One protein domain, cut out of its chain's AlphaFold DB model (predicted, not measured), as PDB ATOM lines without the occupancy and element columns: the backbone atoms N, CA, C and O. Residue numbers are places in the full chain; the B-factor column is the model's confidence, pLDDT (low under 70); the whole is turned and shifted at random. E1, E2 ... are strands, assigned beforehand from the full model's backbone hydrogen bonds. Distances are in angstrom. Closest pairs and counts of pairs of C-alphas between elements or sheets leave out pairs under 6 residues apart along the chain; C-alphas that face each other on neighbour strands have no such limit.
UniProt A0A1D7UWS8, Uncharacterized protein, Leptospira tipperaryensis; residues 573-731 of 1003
ATOM      1  N   GLU A 573      -3.876  25.847 -41.633       94.62
ATOM      2  CA  GLU A 573      -4.615  24.612 -41.396       94.62
ATOM      3  C   GLU A 573      -5.347  24.616 -40.059       94.62
ATOM      4  O   GLU A 573      -4.976  25.307 -39.112       94.62
ATOM      5  N   LEU A 574      -6.419  23.836 -39.992       95.88
ATOM      6  CA  LEU A 574      -7.146  23.571 -38.761       95.88
ATOM      7  C   LEU A 574      -6.313  22.615 -37.915       95.88
ATOM      8  O   LEU A 574      -5.941  21.551 -38.396       95.88
ATOM      9  N   SER A 575      -6.051  22.940 -36.654       95.38
ATOM     10  CA  SER A 575      -5.232  22.084 -35.789       95.38
ATOM     11  C   SER A 575      -6.038  21.461 -34.656       95.38
ATOM     12  O   SER A 575      -5.878  20.274 -34.387       95.38
ATOM     13  N   GLU A 576      -6.932  22.196 -33.999       95.06
ATOM     14  CA  GLU A 576      -7.687  21.672 -32.856       95.06
ATOM     15  C   GLU A 576      -9.074  22.321 -32.734       95.06
ATOM     16  O   GLU A 576      -9.257  23.508 -32.995       95.06
ATOM     17  N   LEU A 577     -10.075  21.541 -32.324       95.44
ATOM     18  CA  LEU A 577     -11.443  21.996 -32.092       95.44
ATOM     19  C   LEU A 577     -11.965  21.465 -30.753       95.44
ATOM     20  O   LEU A 577     -12.183  20.266 -30.581       95.44
ATOM     21  N   SER A 578     -12.266  22.368 -29.823       93.44
ATOM     22  CA  SER A 578     -13.019  22.059 -28.604       93.44
ATOM     23  C   SER A 578     -14.468  22.506 -28.777       93.44
ATOM     24  O   SER A 578     -14.799  23.679 -28.596       93.44
ATOM     25  N   TRP A 579     -15.361  21.577 -29.131       90.25
ATOM     26  CA  TRP A 579     -16.772  21.900 -29.373       90.25
ATOM     27  C   TRP A 579     -17.661  21.818 -28.116       90.25
ATOM     28  O   TRP A 579     -18.782  22.327 -28.100       90.25
ATOM     29  N   MET A 580     -17.157  21.258 -27.011       88.19
ATOM     30  CA  MET A 580     -17.919  21.043 -25.763       88.19
ATOM     31  C   MET A 580     -17.428  21.909 -24.616       88.19
ATOM     32  O   MET A 580     -18.187  22.131 -23.668       88.19
ATOM     33  N   GLY A 581     -16.204  22.429 -24.715       91.19
ATOM     34  CA  GLY A 581     -15.512  23.119 -23.638       91.19
ATOM     35  C   GLY A 581     -14.906  22.141 -22.637       91.19
ATOM     36  O   GLY A 581     -14.561  21.017 -22.987       91.19
ATOM     37  N   SER A 582     -14.842  22.551 -21.375       93.12
ATOM     38  CA  SER A 582     -14.098  21.831 -20.330       93.12
ATOM     39  C   SER A 582     -14.965  21.511 -19.116       93.12
ATOM     40  O   SER A 582     -16.133  21.908 -19.052       93.12
ATOM     41  N   TYR A 583     -14.388  20.809 -18.145       93.19
ATOM     42  CA  TYR A 583     -14.890  20.706 -16.778       93.19
ATOM     43  C   TYR A 583     -13.849  21.241 -15.791       93.19
ATOM     44  O   TYR A 583     -12.718  20.767 -15.787       93.19
ATOM     45  N   ASP A 584     -14.253  22.166 -14.918       92.88
ATOM     46  CA  ASP A 584     -13.461  22.644 -13.780       92.88
ATOM     47  C   ASP A 584     -14.079  22.107 -12.485       92.88
ATOM     48  O   ASP A 584     -15.202  22.471 -12.134       92.88
ATOM     49  N   ALA A 585     -13.398  21.174 -11.811       88.06
ATOM     50  CA  ALA A 585     -13.894  20.493 -10.609       88.06
ATOM     51  C   ALA A 585     -15.331  19.927 -10.755       88.06
ATOM     52  O   ALA A 585     -16.120  19.929  -9.812       88.06
ATOM     53  N   GLY A 586     -15.687  19.454 -11.958       84.56
ATOM     54  CA  GLY A 586     -17.007  18.898 -12.285       84.56
ATOM     55  C   GLY A 586     -18.050  19.910 -12.785       84.56
ATOM     56  O   GLY A 586     -19.130  19.497 -13.220       84.56
ATOM     57  N   ILE A 587     -17.731  21.210 -12.795       91.69
ATOM     58  CA  ILE A 587     -18.575  22.277 -13.351       91.69
ATOM     59  C   ILE A 587     -18.252  22.453 -14.835       91.69
ATOM     60  O   ILE A 587     -17.092  22.598 -15.211       91.69
ATOM     61  N   ALA A 588     -19.273  22.424 -15.693       91.81
ATOM     62  CA  ALA A 588     -19.086  22.604 -17.130       91.81
ATOM     63  C   ALA A 588     -18.658  24.043 -17.454       91.81
ATOM     64  O   ALA A 588     -19.333  24.996 -17.066       91.81
ATOM     65  N   VAL A 589     -17.587  24.191 -18.231       91.81
ATOM     66  CA  VAL A 589     -17.061  25.477 -18.695       91.81
ATOM     67  C   VAL A 589     -17.265  25.586 -20.201       91.81
ATOM     68  O   VAL A 589     -16.537  24.980 -20.985       91.81
ATOM     69  N   SER A 590     -18.258  26.362 -20.631       88.12
ATOM     70  CA  SER A 590     -18.516  26.609 -22.058       88.12
ATOM     71  C   SER A 590     -17.551  27.612 -22.692       88.12
ATOM     72  O   SER A 590     -17.374  27.576 -23.903       88.12
ATOM     73  N   ALA A 591     -16.927  28.483 -21.890       87.12
ATOM     74  CA  ALA A 591     -15.912  29.439 -22.342       87.12
ATOM     75  C   ALA A 591     -14.674  28.759 -22.957       87.12
ATOM     76  O   ALA A 591     -13.975  29.361 -23.763       87.12
ATOM     77  N   ASP A 592     -14.449  27.485 -22.631       92.25
ATOM     78  CA  ASP A 592     -13.330  26.700 -23.155       92.25
ATOM     79  C   ASP A 592     -13.638  26.030 -24.499       92.25
ATOM     80  O   ASP A 592     -12.908  25.149 -24.955       92.25
ATOM     81  N   ARG A 593     -14.746  26.410 -25.138       92.88
ATOM     82  CA  ARG A 593     -14.960  26.092 -26.545       92.88
ATOM     83  C   ARG A 593     -14.046  26.974 -27.374       92.88
ATOM     84  O   ARG A 593     -14.060  28.196 -27.215       92.88
ATOM     85  N   PHE A 594     -13.262  26.361 -28.244       94.19
ATOM     86  CA  PHE A 594     -12.302  27.083 -29.062       94.19
ATOM     87  C   PHE A 594     -12.081  26.399 -30.405       94.19
ATOM     88  O   PHE A 594     -12.315  25.197 -30.557       94.19
ATOM     89  N   LEU A 595     -11.605  27.198 -31.351       95.62
ATOM     90  CA  LEU A 595     -11.053  26.779 -32.629       95.62
ATOM     91  C   LEU A 595      -9.570  27.143 -32.643       95.62
ATOM     92  O   LEU A 595      -9.219  28.261 -32.277       95.62
ATOM     93  N   GLU A 596      -8.713  26.231 -33.070       96.69
ATOM     94  CA  GLU A 596      -7.292  26.481 -33.262       96.69
ATOM     95  C   GLU A 596      -6.904  26.313 -34.730       96.69
ATOM     96  O   GLU A 596      -7.290  25.342 -35.388       96.69
ATOM     97  N   LEU A 597      -6.141  27.289 -35.213       96.62
ATOM     98  CA  LEU A 597      -5.559  27.330 -36.546       96.62
ATOM     99  C   LEU A 597      -4.041  27.399 -36.417       96.62
ATOM    100  O   LEU A 597      -3.536  28.160 -35.593       96.62
ATOM    101  N   ASP A 598      -3.320  26.662 -37.247       94.81
ATOM    102  CA  ASP A 598      -1.863  26.721 -37.328       94.81
ATOM    103  C   ASP A 598      -1.435  27.354 -38.653       94.81
ATOM    104  O   ASP A 598      -2.060  27.154 -39.700       94.81
ATOM    105  N   SER A 599      -0.372  28.150 -38.607       93.06
ATOM    106  CA  SER A 599       0.233  28.712 -39.806       93.06
ATOM    107  C   SER A 599       1.743  28.786 -39.674       93.06
ATOM    108  O   SER A 599       2.285  29.308 -38.706       93.06
ATOM    109  N   SER A 600       2.455  28.297 -40.688       89.44
ATOM    110  CA  SER A 600       3.922  28.302 -40.670       89.44
ATOM    111  C   SER A 600       4.521  29.715 -40.727       89.44
ATOM    112  O   SER A 600       5.597  29.955 -40.175       89.44
ATOM    113  N   LYS A 601       3.817  30.675 -41.338       88.44
ATOM    114  CA  LYS A 601       4.241  32.072 -41.494       88.44
ATOM    115  C   LYS A 601       3.079  33.023 -41.214       88.44
ATOM    116  O   LYS A 601       1.933  32.610 -41.336       88.44
ATOM    117  N   PRO A 602       3.347  34.302 -40.897       88.31
ATOM    118  CA  PRO A 602       2.282  35.277 -40.720       88.31
ATOM    119  C   PRO A 602       1.411  35.412 -41.981       88.31
ATOM    120  O   PRO A 602       1.910  35.680 -43.078       88.31
ATOM    121  N   THR A 603       0.101  35.219 -41.828       89.31
ATOM    122  CA  THR A 603      -0.879  35.335 -42.915       89.31
ATOM    123  C   THR A 603      -2.244  35.803 -42.401       89.31
ATOM    124  O   THR A 603      -2.456  35.981 -41.201       89.31
ATOM    125  N   SER A 604      -3.182  36.038 -43.316       91.06
ATOM    126  CA  SER A 604      -4.572  36.398 -43.014       91.06
ATOM    127  C   SER A 604      -5.517  35.560 -43.863       91.06
ATOM    128  O   SER A 604      -5.257  35.365 -45.050       91.06
ATOM    129  N   LYS A 605      -6.611  35.074 -43.270       92.69
ATOM    130  CA  LYS A 605      -7.563  34.160 -43.926       92.69
ATOM    131  C   LYS A 605      -9.005  34.523 -43.614       92.69
ATOM    132  O   LYS A 605      -9.279  35.239 -42.648       92.69
ATOM    133  N   ILE A 606      -9.922  33.994 -44.424       94.31
ATOM    134  CA  ILE A 606     -11.343  33.969 -44.085       94.31
ATOM    135  C   ILE A 606     -11.680  32.607 -43.486       94.31
ATOM    136  O   ILE A 606     -11.361  31.573 -44.067       94.31
ATOM    137  N   VAL A 607     -12.333  32.599 -42.329       95.38
ATOM    138  CA  VAL A 607     -12.790  31.380 -41.657       95.38
ATOM    139  C   VAL A 607     -14.307  31.370 -41.655       95.38
ATOM    140  O   VAL A 607     -14.943  32.231 -41.044       95.38
ATOM    141  N   GLU A 608     -14.890  30.385 -42.328       95.19
ATOM    142  CA  GLU A 608     -16.330  30.150 -42.310       95.19
ATOM    143  C   GLU A 608     -16.656  29.048 -41.308       95.19
ATOM    144  O   GLU A 608     -16.107  27.949 -41.383       95.19
ATOM    145  N   ILE A 609     -17.568  29.325 -40.378       93.69
ATOM    146  CA  ILE A 609     -18.016  28.371 -39.362       93.69
ATOM    147  C   ILE A 609     -19.525  28.220 -39.490       93.69
ATOM    148  O   ILE A 609     -20.266  29.180 -39.307       93.69
ATOM    149  N   VAL A 610     -19.994  27.008 -39.755       92.88
ATOM    150  CA  VAL A 610     -21.410  26.638 -39.703       92.88
ATOM    151  C   VAL A 610     -21.593  25.691 -38.530       92.88
ATOM    152  O   VAL A 610     -21.039  24.596 -38.533       92.88
ATOM    153  N   SER A 611     -22.364  26.083 -37.518       87.62
ATOM    154  CA  SER A 611     -22.658  25.220 -36.374       87.62
ATOM    155  C   SER A 611     -24.139  25.258 -36.013       87.62
ATOM    156  O   SER A 611     -24.675  26.281 -35.578       87.62
ATOM    157  N   GLY A 612     -24.818  24.127 -36.217       80.94
ATOM    158  CA  GLY A 612     -26.278  24.066 -36.156       80.94
ATOM    159  C   GLY A 612     -26.911  25.050 -37.145       80.94
ATOM    160  O   GLY A 612     -26.686  24.952 -38.346       80.94
ATOM    161  N   THR A 613     -27.687  26.010 -36.635       79.81
ATOM    162  CA  THR A 613     -28.346  27.059 -37.436       79.81
ATOM    163  C   THR A 613     -27.536  28.352 -37.554       79.81
ATOM    164  O   THR A 613     -27.981  29.279 -38.226       79.81
ATOM    165  N   LYS A 614     -26.391  28.463 -36.869       86.38
ATOM    166  CA  LYS A 614     -25.562  29.673 -36.880       86.38
ATOM    167  C   LYS A 614     -24.460  29.557 -37.926       86.38
ATOM    168  O   LYS A 614     -23.829  28.506 -38.043       86.38
ATOM    169  N   SER A 615     -24.216  30.646 -38.647       90.19
ATOM    170  CA  SER A 615     -23.124  30.766 -39.609       90.19
ATOM    171  C   SER A 615     -22.326  32.032 -39.323       90.19
ATOM    172  O   SER A 615     -22.903  33.086 -39.071       90.19
ATOM    173  N   TYR A 616     -21.006  31.898 -39.341       90.69
ATOM    174  CA  TYR A 616     -20.046  32.968 -39.117       90.69
ATOM    175  C   TYR A 616     -19.086  33.011 -40.304       90.69
ATOM    176  O   TYR A 616     -18.659  31.960 -40.778       90.69
ATOM    177  N   SER A 617     -18.720  34.211 -40.747       93.56
ATOM    178  CA  SER A 617     -17.665  34.442 -41.737       93.56
ATOM    179  C   SER A 617     -16.693  35.452 -41.149       93.56
ATOM    180  O   SER A 617     -17.072  36.593 -40.891       93.56
ATOM    181  N   LEU A 618     -15.460  35.033 -40.888       94.62
ATOM    182  CA  LEU A 618     -14.531  35.756 -40.022       94.62
ATOM    183  C   LEU A 618     -13.255  36.116 -40.775       94.62
ATOM    184  O   LEU A 618     -12.653  35.238 -41.382       94.62
ATOM    185  N   LEU A 619     -12.814  37.370 -40.696       94.25
ATOM    186  CA  LEU A 619     -11.483  37.776 -41.156       94.25
ATOM    187  C   LEU A 619     -10.504  37.651 -39.985       94.25
ATOM    188  O   LEU A 619     -10.649  38.351 -38.982       94.25
ATOM    189  N   VAL A 620      -9.520  36.758 -40.104       93.62
ATOM    190  CA  VAL A 620      -8.592  36.428 -39.012       93.62
ATOM    191  C   VAL A 620      -7.143  36.753 -39.362       93.62
ATOM    192  O   VAL A 620      -6.718  36.603 -40.508       93.62
ATOM    193  N   SER A 621      -6.384  37.165 -38.344       91.44
ATOM    194  CA  SER A 621      -4.927  37.302 -38.395       91.44
ATOM    195  C   SER A 621      -4.274  36.050 -37.819       91.44
ATOM    196  O   SER A 621      -4.629  35.620 -36.719       91.44
ATOM    197  N   LEU A 622      -3.316  35.483 -38.547       92.19
ATOM    198  CA  LEU A 622      -2.598  34.271 -38.171       92.19
ATOM    199  C   LEU A 622      -1.095  34.555 -38.107       92.19
ATOM    200  O   LEU A 622      -0.396  34.372 -39.100       92.19
ATOM    201  N   PRO A 623      -0.576  35.022 -36.960       90.56
ATOM    202  CA  PRO A 623       0.844  34.924 -36.631       90.56
ATOM    203  C   PRO A 623       1.396  33.512 -36.848       90.56
ATOM    204  O   PRO A 623       0.651  32.539 -36.755       90.56
ATOM    205  N   SER A 624       2.711  33.404 -37.068       90.88
ATOM    206  CA  SER A 624       3.379  32.100 -37.158       90.88
ATOM    207  C   SER A 624       3.149  31.273 -35.882       90.88
ATOM    208  O   SER A 624       3.311  31.780 -34.768       90.88
ATOM    209  N   GLY A 625       2.772  30.010 -36.065       93.00
ATOM    210  CA  GLY A 625       2.395  29.054 -35.032       93.00
ATOM    211  C   GLY A 625       0.883  28.945 -34.806       93.00
ATOM    212  O   GLY A 625       0.057  29.315 -35.644       93.00
ATOM    213  N   LYS A 626       0.527  28.429 -33.625       94.44
ATOM    214  CA  LYS A 626      -0.850  28.120 -33.225       94.44
ATOM    215  C   LYS A 626      -1.616  29.359 -32.765       94.44
ATOM    216  O   LYS A 626      -1.179  30.103 -31.889       94.44
ATOM    217  N   ASN A 627      -2.810  29.532 -33.316       95.94
ATOM    218  CA  ASN A 627      -3.708  30.652 -33.080       95.94
ATOM    219  C   ASN A 627      -5.050  30.144 -32.555       95.94
ATOM    220  O   ASN A 627      -5.798  29.488 -33.275       95.94
ATOM    221  N   VAL A 628      -5.366  30.477 -31.303       96.44
ATOM    222  CA  VAL A 628      -6.566  29.989 -30.612       96.44
ATOM    223  C   VAL A 628      -7.651  31.064 -30.601       96.44
ATOM    224  O   VAL A 628      -7.418  32.181 -30.144       96.44
ATOM    225  N   PHE A 629      -8.854  30.716 -31.046       95.94
ATOM    226  CA  PHE A 629     -10.036  31.574 -31.112       95.94
ATOM    227  C   PHE A 629     -11.091  31.082 -30.123       95.94
ATOM    228  O   PHE A 629     -11.497  29.921 -30.172       95.94
ATOM    229  N   SER A 630     -11.559  31.954 -29.231       94.56
ATOM    230  CA  SER A 630     -12.599  31.635 -28.244       94.56
ATOM    231  C   SER A 630     -13.474  32.854 -27.945       94.56
ATOM    232  O   SER A 630     -13.081  33.996 -28.179       94.56
ATOM    233  N   ALA A 631     -14.669  32.621 -27.397       91.31
ATOM    234  CA  ALA A 631     -15.560  33.682 -26.935       91.31
ATOM    235  C   ALA A 631     -14.963  34.523 -25.796       91.31
ATOM    236  O   ALA A 631     -15.347  35.680 -25.612       91.31
ATOM    237  N   SER A 632     -14.031  33.962 -25.024       89.56
ATOM    238  CA  SER A 632     -13.376  34.657 -23.918       89.56
ATOM    239  C   SER A 632     -12.017  34.035 -23.577       89.56
ATOM    240  O   SER A 632     -11.494  33.178 -24.288       89.56
ATOM    241  N   LYS A 633     -11.427  34.467 -22.457       92.06
ATOM    242  CA  LYS A 633     -10.278  33.782 -21.857       92.06
ATOM    243  C   LYS A 633     -10.680  32.365 -21.433       92.06
ATOM    244  O   LYS A 633     -11.753  32.194 -20.850       92.06
ATOM    245  N   LEU A 634      -9.821  31.385 -21.715       94.00
ATOM    246  CA  LEU A 634     -10.021  29.989 -21.319       94.00
ATOM    247  C   LEU A 634      -9.806  29.836 -19.804       94.00
ATOM    248  O   LEU A 634      -8.858  30.385 -19.239       94.00
ATOM    249  N   VAL A 635     -10.681  29.088 -19.138       94.69
ATOM    250  CA  VAL A 635     -10.667  28.846 -17.688       94.69
ATOM    251  C   VAL A 635      -9.707  27.718 -17.331       94.69
ATOM    252  O   VAL A 635      -8.917  27.874 -16.399       94.69
ATOM    253  N   CYS A 636      -9.749  26.593 -18.054       93.94
ATOM    254  CA  CYS A 636      -8.839  25.477 -17.794       93.94
ATOM    255  C   CYS A 636      -7.435  25.705 -18.360       93.94
ATOM    256  O   CYS A 636      -6.501  25.060 -17.889       93.94
ATOM    257  N   PHE A 637      -7.273  26.653 -19.287       94.00
ATOM    258  CA  PHE A 637      -6.002  26.988 -19.943       94.00
ATOM    259  C   PHE A 637      -5.683  28.492 -19.804       94.00
ATOM    260  O   PHE A 637      -5.625  29.221 -20.795       94.00
ATOM    261  N   PRO A 638      -5.501  29.009 -18.573       90.44
ATOM    262  CA  PRO A 638      -5.479  30.451 -18.301       90.44
ATOM    263  C   PRO A 638      -4.249  31.194 -18.844       90.44
ATOM    264  O   PRO A 638      -4.260  32.428 -18.878       90.44
ATOM    265  N   ASN A 639      -3.200  30.465 -19.236       91.56
ATOM    266  CA  ASN A 639      -1.959  31.020 -19.786       91.56
ATOM    267  C   ASN A 639      -2.013  31.196 -21.312       91.56
ATOM    268  O   ASN A 639      -1.125  31.823 -21.884       91.56
ATOM    269  N   VAL A 640      -3.049  30.669 -21.967       93.31
ATOM    270  CA  VAL A 640      -3.217  30.759 -23.418       93.31
ATOM    271  C   VAL A 640      -3.836  32.106 -23.777       93.31
ATOM    272  O   VAL A 640      -4.917  32.464 -23.300       93.31
ATOM    273  N   VAL A 641      -3.153  32.857 -24.640       94.12
ATOM    274  CA  VAL A 641      -3.700  34.078 -25.235       94.12
ATOM    275  C   VAL A 641      -4.593  33.678 -26.402       94.12
ATOM    276  O   VAL A 641      -4.147  33.014 -27.333       94.12
ATOM    277  N   THR A 642      -5.851  34.101 -26.356       95.00
ATOM    278  CA  THR A 642      -6.851  33.772 -27.373       95.00
ATOM    279  C   THR A 642      -7.301  35.023 -28.109       95.00
ATOM    280  O   THR A 642      -7.388  36.112 -27.533       95.00
ATOM    281  N   TRP A 643      -7.600  34.863 -29.392       95.38
ATOM    282  CA  TRP A 643      -8.376  35.807 -30.175       95.38
ATOM    283  C   TRP A 643      -9.828  35.774 -29.694       95.38
ATOM    284  O   TRP A 643     -10.437  34.705 -29.608       95.38
ATOM    285  N   ILE A 644     -10.367  36.944 -29.356       93.06
ATOM    286  CA  ILE A 644     -11.733  37.091 -28.862       93.06
ATOM    287  C   ILE A 644     -12.668  37.097 -30.062       93.06
ATOM    288  O   ILE A 644     -12.684  38.046 -30.843       93.06
ATOM    289  N   LEU A 645     -13.472  36.048 -30.161       88.62
ATOM    290  CA  LEU A 645     -14.548  35.902 -31.126       88.62
ATOM    291  C   LEU A 645     -15.882  35.934 -30.372       88.62
ATOM    292  O   LEU A 645     -16.342  34.885 -29.907       88.62
ATOM    293  N   PRO A 646     -16.492  37.123 -30.197       76.38
ATOM    294  CA  PRO A 646     -17.773  37.236 -29.521       76.38
ATOM    295  C   PRO A 646     -18.787  36.296 -30.171       76.38
ATOM    296  O   PRO A 646     -18.838  36.166 -31.389       76.38
ATOM    297  N   GLU A 647     -19.577  35.619 -29.341       74.44
ATOM    298  CA  GLU A 647     -20.651  34.730 -29.789       74.44
ATOM    299  C   GLU A 647     -20.224  33.443 -30.504       74.44
ATOM    300  O   GLU A 647     -21.100  32.766 -31.052       74.44
ATOM    301  N   LEU A 648     -18.944  33.042 -30.455       80.12
ATOM    302  CA  LEU A 648     -18.532  31.718 -30.929       80.12
ATOM    303  C   LEU A 648     -19.369  30.630 -30.240       80.12
ATOM    304  O   LEU A 648     -19.211  30.340 -29.053       80.12
ATOM    305  N   SER A 649     -20.253  30.000 -31.008       78.81
ATOM    306  CA  SER A 649     -21.083  28.893 -30.553       78.81
ATOM    307  C   SER A 649     -20.746  27.662 -31.371       78.81
ATOM    308  O   SER A 649     -21.431  27.343 -32.340       78.81
ATOM    309  N   VAL A 650     -19.706  26.950 -30.951       81.69
ATOM    310  CA  VAL A 650     -19.434  25.609 -31.465       81.69
ATOM    311  C   VAL A 650     -20.418  24.645 -30.794       81.69
ATOM    312  O   VAL A 650     -20.449  24.522 -29.568       81.69
ATOM    313  N   GLY A 651     -21.314  24.071 -31.590       81.94
ATOM    314  CA  GLY A 651     -22.292  23.057 -31.202       81.94
ATOM    315  C   GLY A 651     -21.768  21.635 -31.405       81.94
ATOM    316  O   GLY A 651     -20.609  21.424 -31.751       81.94
ATOM    317  N   SER A 652     -22.638  20.641 -31.217       80.88
ATOM    318  CA  SER A 652     -22.276  19.220 -31.341       80.88
ATOM    319  C   SER A 652     -22.033  18.741 -32.764       80.88
ATOM    320  O   SER A 652     -21.554  17.632 -32.954       80.88
ATOM    321  N   SER A 653     -22.374  19.551 -33.759       87.62
ATOM    322  CA  SER A 653     -22.078  19.284 -35.157       87.62
ATOM    323  C   SER A 653     -21.912  20.583 -35.930       87.62
ATOM    324  O   SER A 653     -22.445  21.637 -35.551       87.62
ATOM    325  N   GLY A 654     -21.194  20.500 -37.040       91.44
ATOM    326  CA  GLY A 654     -20.969  21.639 -37.906       91.44
ATOM    327  C   GLY A 654     -19.861  21.410 -38.917       91.44
ATOM    328  O   GLY A 654     -19.379  20.292 -39.106       91.44
ATOM    329  N   ARG A 655     -19.473  22.502 -39.567       93.69
ATOM    330  CA  ARG A 655     -18.440  22.556 -40.591       93.69
ATOM    331  C   ARG A 655     -17.628  23.842 -40.459       93.69
ATOM    332  O   ARG A 655     -18.213  24.911 -40.302       93.69
ATOM    333  N   ILE A 656     -16.306  23.736 -40.528       95.06
ATOM    334  CA  ILE A 656     -15.371  24.866 -40.576       95.06
ATOM    335  C   ILE A 656     -14.585  24.788 -41.880       95.06
ATOM    336  O   ILE A 656     -14.109  23.710 -42.233       95.06
ATOM    337  N   ARG A 657     -14.433  25.918 -42.569       96.06
ATOM    338  CA  ARG A 657     -13.571  26.062 -43.747       96.06
ATOM    339  C   ARG A 657     -12.596  27.210 -43.546       96.06
ATOM    340  O   ARG A 657     -12.994  28.272 -43.067       96.06
ATOM    341  N   ILE A 658     -11.359  27.007 -43.976       96.00
ATOM    342  CA  ILE A 658     -10.379  28.073 -44.167       96.00
ATOM    343  C   ILE A 658     -10.362  28.419 -45.651       96.00
ATOM    344  O   ILE A 658     -10.194  27.541 -46.496       96.00
ATOM    345  N   LEU A 659     -10.547  29.694 -45.966       93.50
ATOM    346  CA  LEU A 659     -10.556  30.220 -47.321       93.50
ATOM    347  C   LEU A 659      -9.435  31.243 -47.511       93.50
ATOM    348  O   LEU A 659      -9.063  31.975 -46.584       93.50
ATOM    349  N   SER A 660      -8.977  31.359 -48.754       89.94
ATOM    350  CA  SER A 660      -8.186  32.501 -49.207       89.94
ATOM    351  C   SER A 660      -8.969  33.821 -49.052       89.94
ATOM    352  O   SER A 660     -10.200  33.837 -48.997       89.94
ATOM    353  N   LEU A 661      -8.269  34.962 -48.993       88.31
ATOM    354  CA  LEU A 661      -8.895  36.288 -48.803       88.31
ATOM    355  C   LEU A 661      -9.870  36.680 -49.926       88.31
ATOM    356  O   LEU A 661     -10.830  37.413 -49.688       88.31
ATOM    357  N   ASP A 662      -9.634  36.183 -51.139       85.31
ATOM    358  CA  ASP A 662     -10.507  36.353 -52.304       85.31
ATOM    359  C   ASP A 662     -11.639  35.308 -52.376       85.31
ATOM    360  O   ASP A 662     -12.475  35.380 -53.273       85.31
ATOM    361  N   LYS A 663     -11.678  34.355 -51.432       86.94
ATOM    362  CA  LYS A 663     -12.622  33.227 -51.337       86.94
ATOM    363  C   LYS A 663     -12.618  32.265 -52.527       86.94
ATOM    364  O   LYS A 663     -13.532  31.451 -52.655       86.94
ATOM    365  N   ASN A 664     -11.603  32.322 -53.384       86.88
ATOM    366  CA  ASN A 664     -11.529  31.464 -54.565       86.88
ATOM    367  C   ASN A 664     -11.032  30.046 -54.249       86.88
ATOM    368  O   ASN A 664     -11.246  29.135 -55.048       86.88
ATOM    369  N   PHE A 665     -10.375  29.845 -53.103       87.25
ATOM    370  CA  PHE A 665      -9.763  28.573 -52.731       87.25
ATOM    371  C   PHE A 665     -10.084  28.183 -51.282       87.25
ATOM    372  O   PHE A 665     -10.063  29.028 -50.387       87.25
ATOM    373  N   VAL A 666     -10.369  26.893 -51.061       92.81
ATOM    374  CA  VAL A 666     -10.521  26.288 -49.727       92.81
ATOM    375  C   VAL A 666      -9.193  25.635 -49.355       92.81
ATOM    376  O   VAL A 666      -8.774  24.692 -50.020       92.81
ATOM    377  N   GLU A 667      -8.538  26.136 -48.310       91.62
ATOM    378  CA  GLU A 667      -7.225  25.649 -47.864       91.62
ATOM    379  C   GLU A 667      -7.333  24.418 -46.966       91.62
ATOM    380  O   GLU A 667      -6.575  23.466 -47.129       91.62
ATOM    381  N   ASP A 668      -8.293  24.425 -46.043       94.62
ATOM    382  CA  ASP A 668      -8.559  23.300 -45.152       94.62
ATOM    383  C   ASP A 668     -10.033  23.279 -44.737       94.62
ATOM    384  O   ASP A 668     -10.722  24.306 -44.736       94.62
ATOM    385  N   GLU A 669     -10.524  22.099 -44.373       94.88
ATOM    386  CA  GLU A 669     -11.908  21.891 -43.970       94.88
ATOM    387  C   GLU A 669     -12.033  20.799 -42.899       94.88
ATOM    388  O   GLU A 669     -11.427  19.731 -42.980       94.88
ATOM    389  N   LEU A 670     -12.911  21.039 -41.923       92.62
ATOM    390  CA  LEU A 670     -13.356  20.043 -40.954       92.62
ATOM    391  C   LEU A 670     -14.882  20.012 -40.905       92.62
ATOM    392  O   LEU A 670     -15.524  21.036 -40.683       92.62
ATOM    393  N   THR A 671     -15.456  18.817 -41.002       90.19
ATOM    394  CA  THR A 671     -16.844  18.551 -40.604       90.19
ATOM    395  C   THR A 671     -16.834  17.694 -39.341       90.19
ATOM    396  O   THR A 671     -16.146  16.675 -39.303       90.19
ATOM    397  N   TRP A 672     -17.590  18.086 -38.311       88.31
ATOM    398  CA  TRP A 672     -17.694  17.335 -37.054       88.31
ATOM    399  C   TRP A 672     -19.148  17.043 -36.683       88.31
ATOM    400  O   TRP A 672     -20.081  17.739 -37.094       88.31
ATOM    401  N   ASN A 673     -19.332  16.005 -35.874       84.00
ATOM    402  CA  ASN A 673     -20.591  15.646 -35.232       84.00
ATOM    403  C   ASN A 673     -20.308  14.991 -33.866       84.00
ATOM    404  O   ASN A 673     -19.149  14.783 -33.506       84.00
ATOM    405  N   ALA A 674     -21.358  14.659 -33.109       75.75
ATOM    406  CA  ALA A 674     -21.233  14.109 -31.759       75.75
ATOM    407  C   ALA A 674     -20.603  12.705 -31.717       75.75
ATOM    408  O   ALA A 674     -20.167  12.267 -30.656       75.75
ATOM    409  N   GLN A 675     -20.599  12.002 -32.850       73.69
ATOM    410  CA  GLN A 675     -20.011  10.679 -33.034       73.69
ATOM    411  C   GLN A 675     -18.566  10.750 -33.553       73.69
ATOM    412  O   GLN A 675     -17.883   9.733 -33.589       73.69
ATOM    413  N   GLY A 676     -18.120  11.927 -33.994       75.50
ATOM    414  CA  GLY A 676     -16.793  12.173 -34.537       75.50
ATOM    415  C   GLY A 676     -15.740  12.414 -33.449       75.50
ATOM    416  O   GLY A 676     -15.983  12.159 -32.271       75.50
ATOM    417  N   PRO A 677     -14.551  12.908 -33.830       82.25
ATOM    418  CA  PRO A 677     -13.484  13.189 -32.879       82.25
ATOM    419  C   PRO A 677     -13.892  14.279 -31.869       82.25
ATOM    420  O   PRO A 677     -14.598  15.242 -32.186       82.25
ATOM    421  N   GLY A 678     -13.417  14.106 -30.638       86.56
ATOM    422  CA  GLY A 678     -13.824  14.826 -29.435       86.56
ATOM    423  C   GLY A 678     -14.797  14.006 -28.575       86.56
ATOM    424  O   GLY A 678     -15.768  13.445 -29.066       86.56
ATOM    425  N   ILE A 679     -14.578  13.973 -27.255       87.12
ATOM    426  CA  ILE A 679     -15.403  13.202 -26.303       87.12
ATOM    427  C   ILE A 679     -16.150  14.125 -25.346       87.12
ATOM    428  O   ILE A 679     -15.563  15.037 -24.771       87.12
ATOM    429  N   ASN A 680     -17.430  13.847 -25.087       88.00
ATOM    430  CA  ASN A 680     -18.181  14.488 -24.006       88.00
ATOM    431  C   ASN A 680     -18.986  13.469 -23.200       88.00
ATOM    432  O   ASN A 680     -20.126  13.147 -23.528       88.00
ATOM    433  N   ALA A 681     -18.398  13.014 -22.096       86.56
ATOM    434  CA  ALA A 681     -19.031  12.112 -21.148       86.56
ATOM    435  C   ALA A 681     -19.495  12.892 -19.910       86.56
ATOM    436  O   ALA A 681     -18.738  13.160 -18.975       86.56
ATOM    437  N   THR A 682     -20.782  13.247 -19.884       85.81
ATOM    438  CA  THR A 682     -21.381  14.022 -18.780       85.81
ATOM    439  C   THR A 682     -21.394  13.258 -17.453       85.81
ATOM    440  O   THR A 682     -21.272  13.881 -16.396       85.81
ATOM    441  N   SER A 683     -21.515  11.927 -17.496       87.00
ATOM    442  CA  SER A 683     -21.487  11.044 -16.320       87.00
ATOM    443  C   SER A 683     -20.103  10.993 -15.673       87.00
ATOM    444  O   SER A 683     -19.987  11.121 -14.459       87.00
ATOM    445  N   GLN A 684     -19.058  10.873 -16.492       84.69
ATOM    446  CA  GLN A 684     -17.660  10.824 -16.057       84.69
ATOM    447  C   GLN A 684     -17.045  12.217 -15.862       84.69
ATOM    448  O   GLN A 684     -15.916  12.326 -15.396       84.69
ATOM    449  N   LYS A 685     -17.781  13.281 -16.221       90.31
ATOM    450  CA  LYS A 685     -17.278  14.664 -16.276       90.31
ATOM    451  C   LYS A 685     -15.998  14.783 -17.107       90.31
ATOM    452  O   LYS A 685     -15.127  15.579 -16.782       90.31
ATOM    453  N   LEU A 686     -15.924  14.009 -18.190       89.12
ATOM    454  CA  LEU A 686     -14.781  13.935 -19.093       89.12
ATOM    455  C   LEU A 686     -15.097  14.666 -20.396       89.12
ATOM    456  O   LEU A 686     -16.131  14.409 -21.023       89.12
ATOM    457  N   ARG A 687     -14.202  15.569 -20.803       91.81
ATOM    458  CA  ARG A 687     -14.244  16.231 -22.109       91.81
ATOM    459  C   ARG A 687     -12.902  16.160 -22.808       91.81
ATOM    460  O   ARG A 687     -11.867  16.298 -22.166       91.81
ATOM    461  N   ARG A 688     -12.937  15.949 -24.120       92.19
ATOM    462  CA  ARG A 688     -11.752  15.946 -24.973       92.19
ATOM    463  C   ARG A 688     -12.029  16.695 -26.262       92.19
ATOM    464  O   ARG A 688     -13.101  16.515 -26.842       92.19
ATOM    465  N   SER A 689     -11.091  17.524 -26.688       93.50
ATOM    466  CA  SER A 689     -11.122  18.180 -27.997       93.50
ATOM    467  C   SER A 689     -10.855  17.193 -29.141       93.50
ATOM    468  O   SER A 689     -10.402  16.063 -28.938       93.50
ATOM    469  N   ALA A 690     -11.166  17.623 -30.360       93.25
ATOM    470  CA  ALA A 690     -10.718  16.988 -31.588       93.25
ATOM    471  C   ALA A 690      -9.391  17.624 -32.012       93.25
ATOM    472  O   ALA A 690      -9.342  18.837 -32.200       93.25
ATOM    473  N   SER A 691      -8.347  16.830 -32.211       92.25
ATOM    474  CA  SER A 691      -7.027  17.298 -32.640       92.25
ATOM    475  C   SER A 691      -6.650  16.688 -33.984       92.25
ATOM    476  O   SER A 691      -6.803  15.479 -34.191       92.25
ATOM    477  N   LYS A 692      -6.124  17.515 -34.887       92.88
ATOM    478  CA  LYS A 692      -5.528  17.078 -36.148       92.88
ATOM    479  C   LYS A 692      -4.111  16.581 -35.888       92.88
ATOM    480  O   LYS A 692      -3.309  17.258 -35.246       92.88
ATOM    481  N   ILE A 693      -3.799  15.393 -36.375       89.69
ATOM    482  CA  ILE A 693      -2.495  14.753 -36.224       89.69
ATOM    483  C   ILE A 693      -2.034  14.168 -37.549       89.69
ATOM    484  O   ILE A 693      -2.843  13.784 -38.394       89.69
ATOM    485  N   LYS A 694      -0.720  14.074 -37.719       88.69
ATOM    486  CA  LYS A 694      -0.097  13.477 -38.898       88.69
ATOM    487  C   LYS A 694       0.380  12.064 -38.574       88.69
ATOM    488  O   LYS A 694       1.064  11.868 -37.572       88.69
ATOM    489  N   THR A 695       0.029  11.088 -39.405       86.44
ATOM    490  CA  THR A 695       0.514   9.709 -39.261       86.44
ATOM    491  C   THR A 695       1.976   9.581 -39.661       86.44
ATOM    492  O   THR A 695       2.534  10.453 -40.333       86.44
ATOM    493  N   LEU A 696       2.587   8.440 -39.332       83.56
ATOM    494  CA  LEU A 696       3.931   8.083 -39.798       83.56
ATOM    495  C   LEU A 696       4.076   8.088 -41.330       83.56
ATOM    496  O   LEU A 696       5.159   8.398 -41.820       83.56
ATOM    497  N   ALA A 697       3.016   7.778 -42.088       80.56
ATOM    498  CA  ALA A 697       3.041   7.858 -43.556       80.56
ATOM    499  C   ALA A 697       2.751   9.268 -44.102       80.56
ATOM    500  O   ALA A 697       2.829   9.495 -45.306       80.56
ATOM    501  N   GLY A 698       2.427  10.222 -43.227       84.38
ATOM    502  CA  GLY A 698       2.175  11.613 -43.582       84.38
ATOM    503  C   GLY A 698       0.709  11.977 -43.826       84.38
ATOM    504  O   GLY A 698       0.450  13.113 -44.222       84.38
ATOM    505  N   THR A 699      -0.232  11.067 -43.572       84.56
ATOM    506  CA  THR A 699      -1.677  11.307 -43.692       84.56
ATOM    507  C   THR A 699      -2.173  12.151 -42.513       84.56
ATOM    508  O   THR A 699      -1.814  11.873 -41.373       84.56
ATOM    509  N   PHE A 700      -3.008  13.166 -42.750       87.56
ATOM    510  CA  PHE A 700      -3.631  13.939 -41.668       87.56
ATOM    511  C   PHE A 700      -4.963  13.324 -41.232       87.56
ATOM    512  O   PHE A 700      -5.797  12.982 -42.069       87.56
ATOM    513  N   LEU A 701      -5.165  13.213 -39.921       87.44
ATOM    514  CA  LEU A 701      -6.332  12.598 -39.293       87.44
ATOM    515  C   LEU A 701      -6.839  13.471 -38.152       87.44
ATOM    516  O   LEU A 701      -6.040  14.097 -37.461       87.44
ATOM    517  N   TRP A 702      -8.136  13.412 -37.870       90.25
ATOM    518  CA  TRP A 702      -8.704  13.985 -36.653       90.25
ATOM    519  C   TRP A 702      -8.945  12.898 -35.606       90.25
ATOM    520  O   TRP A 702      -9.574  11.882 -35.901       90.25
ATOM    521  N   ARG A 703      -8.452  13.107 -34.384       88.81
ATOM    522  CA  ARG A 703      -8.556  12.167 -33.256       88.81
ATOM    523  C   ARG A 703      -8.954  12.880 -31.968       88.81
ATOM    524  O   ARG A 703      -8.877  14.102 -31.884       88.81
ATOM    525  N   ASN A 704      -9.366  12.112 -30.963       89.56
ATOM    526  CA  ASN A 704      -9.553  12.638 -29.612       89.56
ATOM    527  C   ASN A 704      -8.202  13.077 -29.049       89.56
ATOM    528  O   ASN A 704      -7.221  12.329 -29.129       89.56
ATOM    529  N   SER A 705      -8.165  14.257 -28.445       90.44
ATOM    530  CA  SER A 705      -6.982  14.701 -27.720       90.44
ATOM    531  C   SER A 705      -6.736  13.852 -26.473       90.44
ATOM    532  O   SER A 705      -7.641  13.201 -25.948       90.44
ATOM    533  N   SER A 706      -5.493  13.801 -26.005       84.88
ATOM    534  CA  SER A 706      -5.120  13.081 -24.781       84.88
ATOM    535  C   SER A 706      -3.768  13.565 -24.254       84.88
ATOM    536  O   SER A 706      -3.008  14.165 -25.006       84.88
ATOM    537  N   PHE A 707      -3.435  13.259 -22.997       73.06
ATOM    538  CA  PHE A 707      -2.118  13.521 -22.391       73.06
ATOM    539  C   PHE A 707      -1.679  15.000 -22.380       73.06
ATOM    540  O   PHE A 707      -0.526  15.318 -22.700       73.06
ATOM    541  N   SER A 708      -2.575  15.911 -21.983       66.94
ATOM    542  CA  SER A 708      -2.220  17.319 -21.739       66.94
ATOM    543  C   SER A 708      -1.114  17.454 -20.683       66.94
ATOM    544  O   SER A 708      -1.057  16.682 -19.722       66.94
ATOM    545  N   ASP A 709      -0.211  18.428 -20.853       72.69
ATOM    546  CA  ASP A 709       0.778  18.729 -19.821       72.69
ATOM    547  C   ASP A 709       0.035  19.272 -18.587       72.69
ATOM    548  O   ASP A 709      -0.676  20.279 -18.687       72.69
ATOM    549  N   PRO A 710       0.174  18.648 -17.403       75.88
ATOM    550  CA  PRO A 710      -0.464  19.138 -16.185       75.88
ATOM    551  C   PRO A 710      -0.052  20.565 -15.798       75.88
ATOM    552  O   PRO A 710      -0.724  21.175 -14.972       75.88
ATOM    553  N   THR A 711       1.046  21.090 -16.350       81.44
ATOM    554  CA  THR A 711       1.498  22.474 -16.150       81.44
ATOM    555  C   THR A 711       0.807  23.478 -17.081       81.44
ATOM    556  O   THR A 711       0.688  24.652 -16.729       81.44
ATOM    557  N   GLU A 712       0.287  23.028 -18.227       82.44
ATOM    558  CA  GLU A 712      -0.439  23.851 -19.211       82.44
ATOM    559  C   GLU A 712      -1.937  23.968 -18.871       82.44
ATOM    560  O   GLU A 712      -2.628  24.885 -19.324       82.44
ATOM    561  N   ARG A 713      -2.436  23.059 -18.025       89.44
ATOM    562  CA  ARG A 713      -3.838  22.953 -17.616       89.44
ATOM    563  C   ARG A 713      -4.005  23.210 -16.120       89.44
ATOM    564  O   ARG A 713      -3.249  22.716 -15.291       89.44
ATOM    565  N   LYS A 714      -5.071  23.914 -15.737       92.06
ATOM    566  CA  LYS A 714      -5.451  24.089 -14.330       92.06
ATOM    567  C   LYS A 714      -5.620  22.712 -13.646       92.06
ATOM    568  O   LYS A 714      -6.357  21.877 -14.174       92.06
ATOM    569  N   PRO A 715      -5.050  22.473 -12.446       89.94
ATOM    570  CA  PRO A 715      -5.106  21.161 -11.785       89.94
ATOM    571  C   PRO A 715      -6.522  20.617 -11.539       89.94
ATOM    572  O   PRO A 715      -6.744  19.409 -11.551       89.94
ATOM    573  N   SER A 716      -7.497  21.504 -11.334       92.00
ATOM    574  CA  SER A 716      -8.903  21.143 -11.128       92.00
ATOM    575  C   SER A 716      -9.631  20.714 -12.407       92.00
ATOM    576  O   SER A 716     -10.734  20.178 -12.319       92.00
ATOM    577  N   CYS A 717      -9.020  20.888 -13.581       92.69
ATOM    578  CA  CYS A 717      -9.564  20.465 -14.868       92.69
ATOM    579  C   CYS A 717      -9.039  19.096 -15.319       92.69
ATOM    580  O   CYS A 717      -8.932  18.845 -16.514       92.69
ATOM    581  N   SER A 718      -8.727  18.197 -14.377       86.88
ATOM    582  CA  SER A 718      -8.052  16.909 -14.621       86.88
ATOM    583  C   SER A 718      -8.760  15.944 -15.583       86.88
ATOM    584  O   SER A 718      -8.139  15.001 -16.061       86.88
ATOM    585  N   GLN A 719     -10.040  16.184 -15.866       87.31
ATOM    586  CA  GLN A 719     -10.879  15.412 -16.789       87.31
ATOM    587  C   GLN A 719     -11.143  16.164 -18.108       87.31
ATOM    588  O   GLN A 719     -12.114  15.892 -18.810       87.31
ATOM    589  N   THR A 720     -10.325  17.166 -18.428       90.81
ATOM    590  CA  THR A 720     -10.380  17.903 -19.697       90.81
ATOM    591  C   THR A 720      -9.079  17.703 -20.450       90.81
ATOM    592  O   THR A 720      -8.058  18.235 -20.022       90.81
ATOM    593  N   GLU A 721      -9.105  16.997 -21.573       91.50
ATOM    594  CA  GLU A 721      -7.940  16.887 -22.454       91.50
ATOM    595  C   GLU A 721      -8.105  17.829 -23.650       91.50
ATOM    596  O   GLU A 721      -9.114  17.794 -24.352       91.50
ATOM    597  N   ALA A 722      -7.142  18.731 -23.817       93.00
ATOM    598  CA  ALA A 722      -6.986  19.631 -24.954       93.00
ATOM    599  C   ALA A 722      -5.581  20.252 -24.894       93.00
ATOM    600  O   ALA A 722      -4.953  20.251 -23.830       93.00
ATOM    601  N   SER A 723      -5.105  20.786 -26.013       91.75
ATOM    602  CA  SER A 723      -3.762  21.366 -26.158       91.75
ATOM    603  C   SER A 723      -3.766  22.759 -26.819       91.75
ATOM    604  O   SER A 723      -2.931  23.019 -27.685       91.75
ATOM    605  N   PRO A 724      -4.652  23.699 -26.417       93.81
ATOM    606  CA  PRO A 724      -4.745  25.001 -27.073       93.81
ATOM    607  C   PRO A 724      -3.433  25.787 -26.950       93.81
ATOM    608  O   PRO A 724      -2.980  26.087 -25.849       93.81
ATOM    609  N   GLY A 725      -2.849  26.166 -28.081       92.12
ATOM    610  CA  GLY A 725      -1.585  26.888 -28.198       92.12
ATOM    611  C   GLY A 725      -0.333  26.007 -28.127       92.12
ATOM    612  O   GLY A 725       0.769  26.536 -28.257       92.12
ATOM    613  N   PHE A 726      -0.473  24.690 -27.953       89.19
ATOM    614  CA  PHE A 726       0.630  23.738 -27.766       89.19
ATOM    615  C   PHE A 726       0.544  22.584 -28.763       89.19
ATOM    616  O   PHE A 726      -0.473  22.406 -29.415       89.19
ATOM    617  N   GLU A 727       1.605  21.787 -28.918       88.50
ATOM    618  CA  GLU A 727       1.601  20.636 -29.834       88.50
ATOM    619  C   GLU A 727       0.417  19.693 -29.555       88.50
ATOM    620  O   GLU A 727       0.156  19.350 -28.402       88.50
ATOM    621  N   ASN A 728      -0.284  19.273 -30.615       89.31
ATOM    622  CA  ASN A 728      -1.443  18.389 -30.504       89.31
ATOM    623  C   ASN A 728      -1.038  17.013 -29.981       89.31
ATOM    624  O   ASN A 728      -0.078  16.410 -30.463       89.31
ATOM    625  N   ARG A 729      -1.820  16.471 -29.047       85.56
ATOM    626  CA  ARG A 729      -1.516  15.193 -28.390       85.56
ATOM    627  C   ARG A 729      -2.688  14.235 -28.484       85.56
ATOM    628  O   ARG A 729      -3.838  14.651 -28.438       85.56
ATOM    629  N   THR A 730      -2.400  12.946 -28.614       86.88
ATOM    630  CA  THR A 730      -3.410  11.888 -28.782       86.88
ATOM    631  C   THR A 730      -3.008  10.635 -28.019       86.88
ATOM    632  O   THR A 730      -1.862  10.505 -27.585       86.88
ATOM    633  N   SER A 731      -3.944   9.706 -27.823       86.00
ATOM    634  CA  SER A 731      -3.584   8.383 -27.312       86.00
ATOM    635  C   SER A 731      -2.940   7.520 -28.398       86.00
ATOM    636  O   SER A 731      -3.223   7.755 -29.569       86.00
TER     637      SER A 731
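Overview. This is residues 573 to 731 of the 1003 residues of an uncharacterized protein of Leptospira tipperaryensis (UniProt A0A1D7UWS8). The domain is a sandwich of two strongly twisted sheets, partly face to face, a sheet of six strands, E8 E7 E4 E1 E13 E14, and one of four, E6 E5 E9 E10. Near one end of the longest axis lie two small hairpins, E2 with E3 and E11 with E12, and the unnamed last stretch folds back, residues 722 to 728 passing over the face of the six-stranded sheet away from the other sheet. The printed part has 159 residues, with no named helix and fourteen named strands, E1 to E14 in order along the chain; the larger sheet is mixed, the other three are antiparallel. The class is all strand, though under half of the residues, 74 of 159, are in named elements. The whole is compact, with a radius of gyration of the C-alphas of 14.7 A and spans of 45 by 37 by 30 A.

Along the chain. E1, residues 573 to 578, begins at C-alpha 573 (-4.615, 24.612, -41.396). E2 is residues 582 to 584, E3 587 to 589 and E4 594 to 599, 16.6 A long. E5, residues 603 to 611, measures 24.9 A; E6, residues 614 to 622, measures 23.5 A and bends by 55 degrees at residue 619. E7 is residues 625 to 630, E8 642 to 644, E9 654 to 659, E10 666 to 672, 17.1 A, E11 679 to 681, E12 686 to 688, E13 690 to 694 and E14 700 to 704, ending at C-alpha 704 (-9.553, 12.638, -29.612).

Arrangement. In the six-stranded sheet E1 is antiparallel to E4, with N 596 and O 576 2.8 A apart, and to E13, with N 577 and O 690 2.8 A apart. E7 is antiparallel to E4, N 627 to O 597 being 2.8 A; edge strand E8 is parallel to E7, N 643 to O 628 being 2.8 A. E13 and E14 form a hairpin, N 691 to O 703 at 2.8 A. In the other sheet, E5 is antiparallel to E6, N 607 to O 618 at 2.8 A, and to E9, N 610 to O 655 at 2.8 A; E9 and E10 form a hairpin, N 656 to O 670 at 2.8 A. The strands of the two sheets stand at 35 degrees; the closest C-alphas of E1 and E10, those of Glu 573 and Asp 668, are 5.6 A apart. In hairpin E2 and E3, N 589 and O 582 are 2.8 A apart; in hairpin E11 and E12, N 681 and O 686 are 2.9 A apart. The closest C-alphas of E2 and E12, Ser 582 and Arg 687, are 5.9 A apart. E12 runs on into E13 at 43 degrees.

Size, cuts and confidence. The two C-alphas farthest apart, those of Ala 585 and Asn 664, are 45.4 A apart. The printed part has no cut. The link E7 to E8, 11 residues, is long. Residues 705 to 731 hold no named element, but residues 720 to 721 pair parallel with 687 to 688 of E12. The mean pLDDT of the printed part is 89.4; residue 708 is under 70.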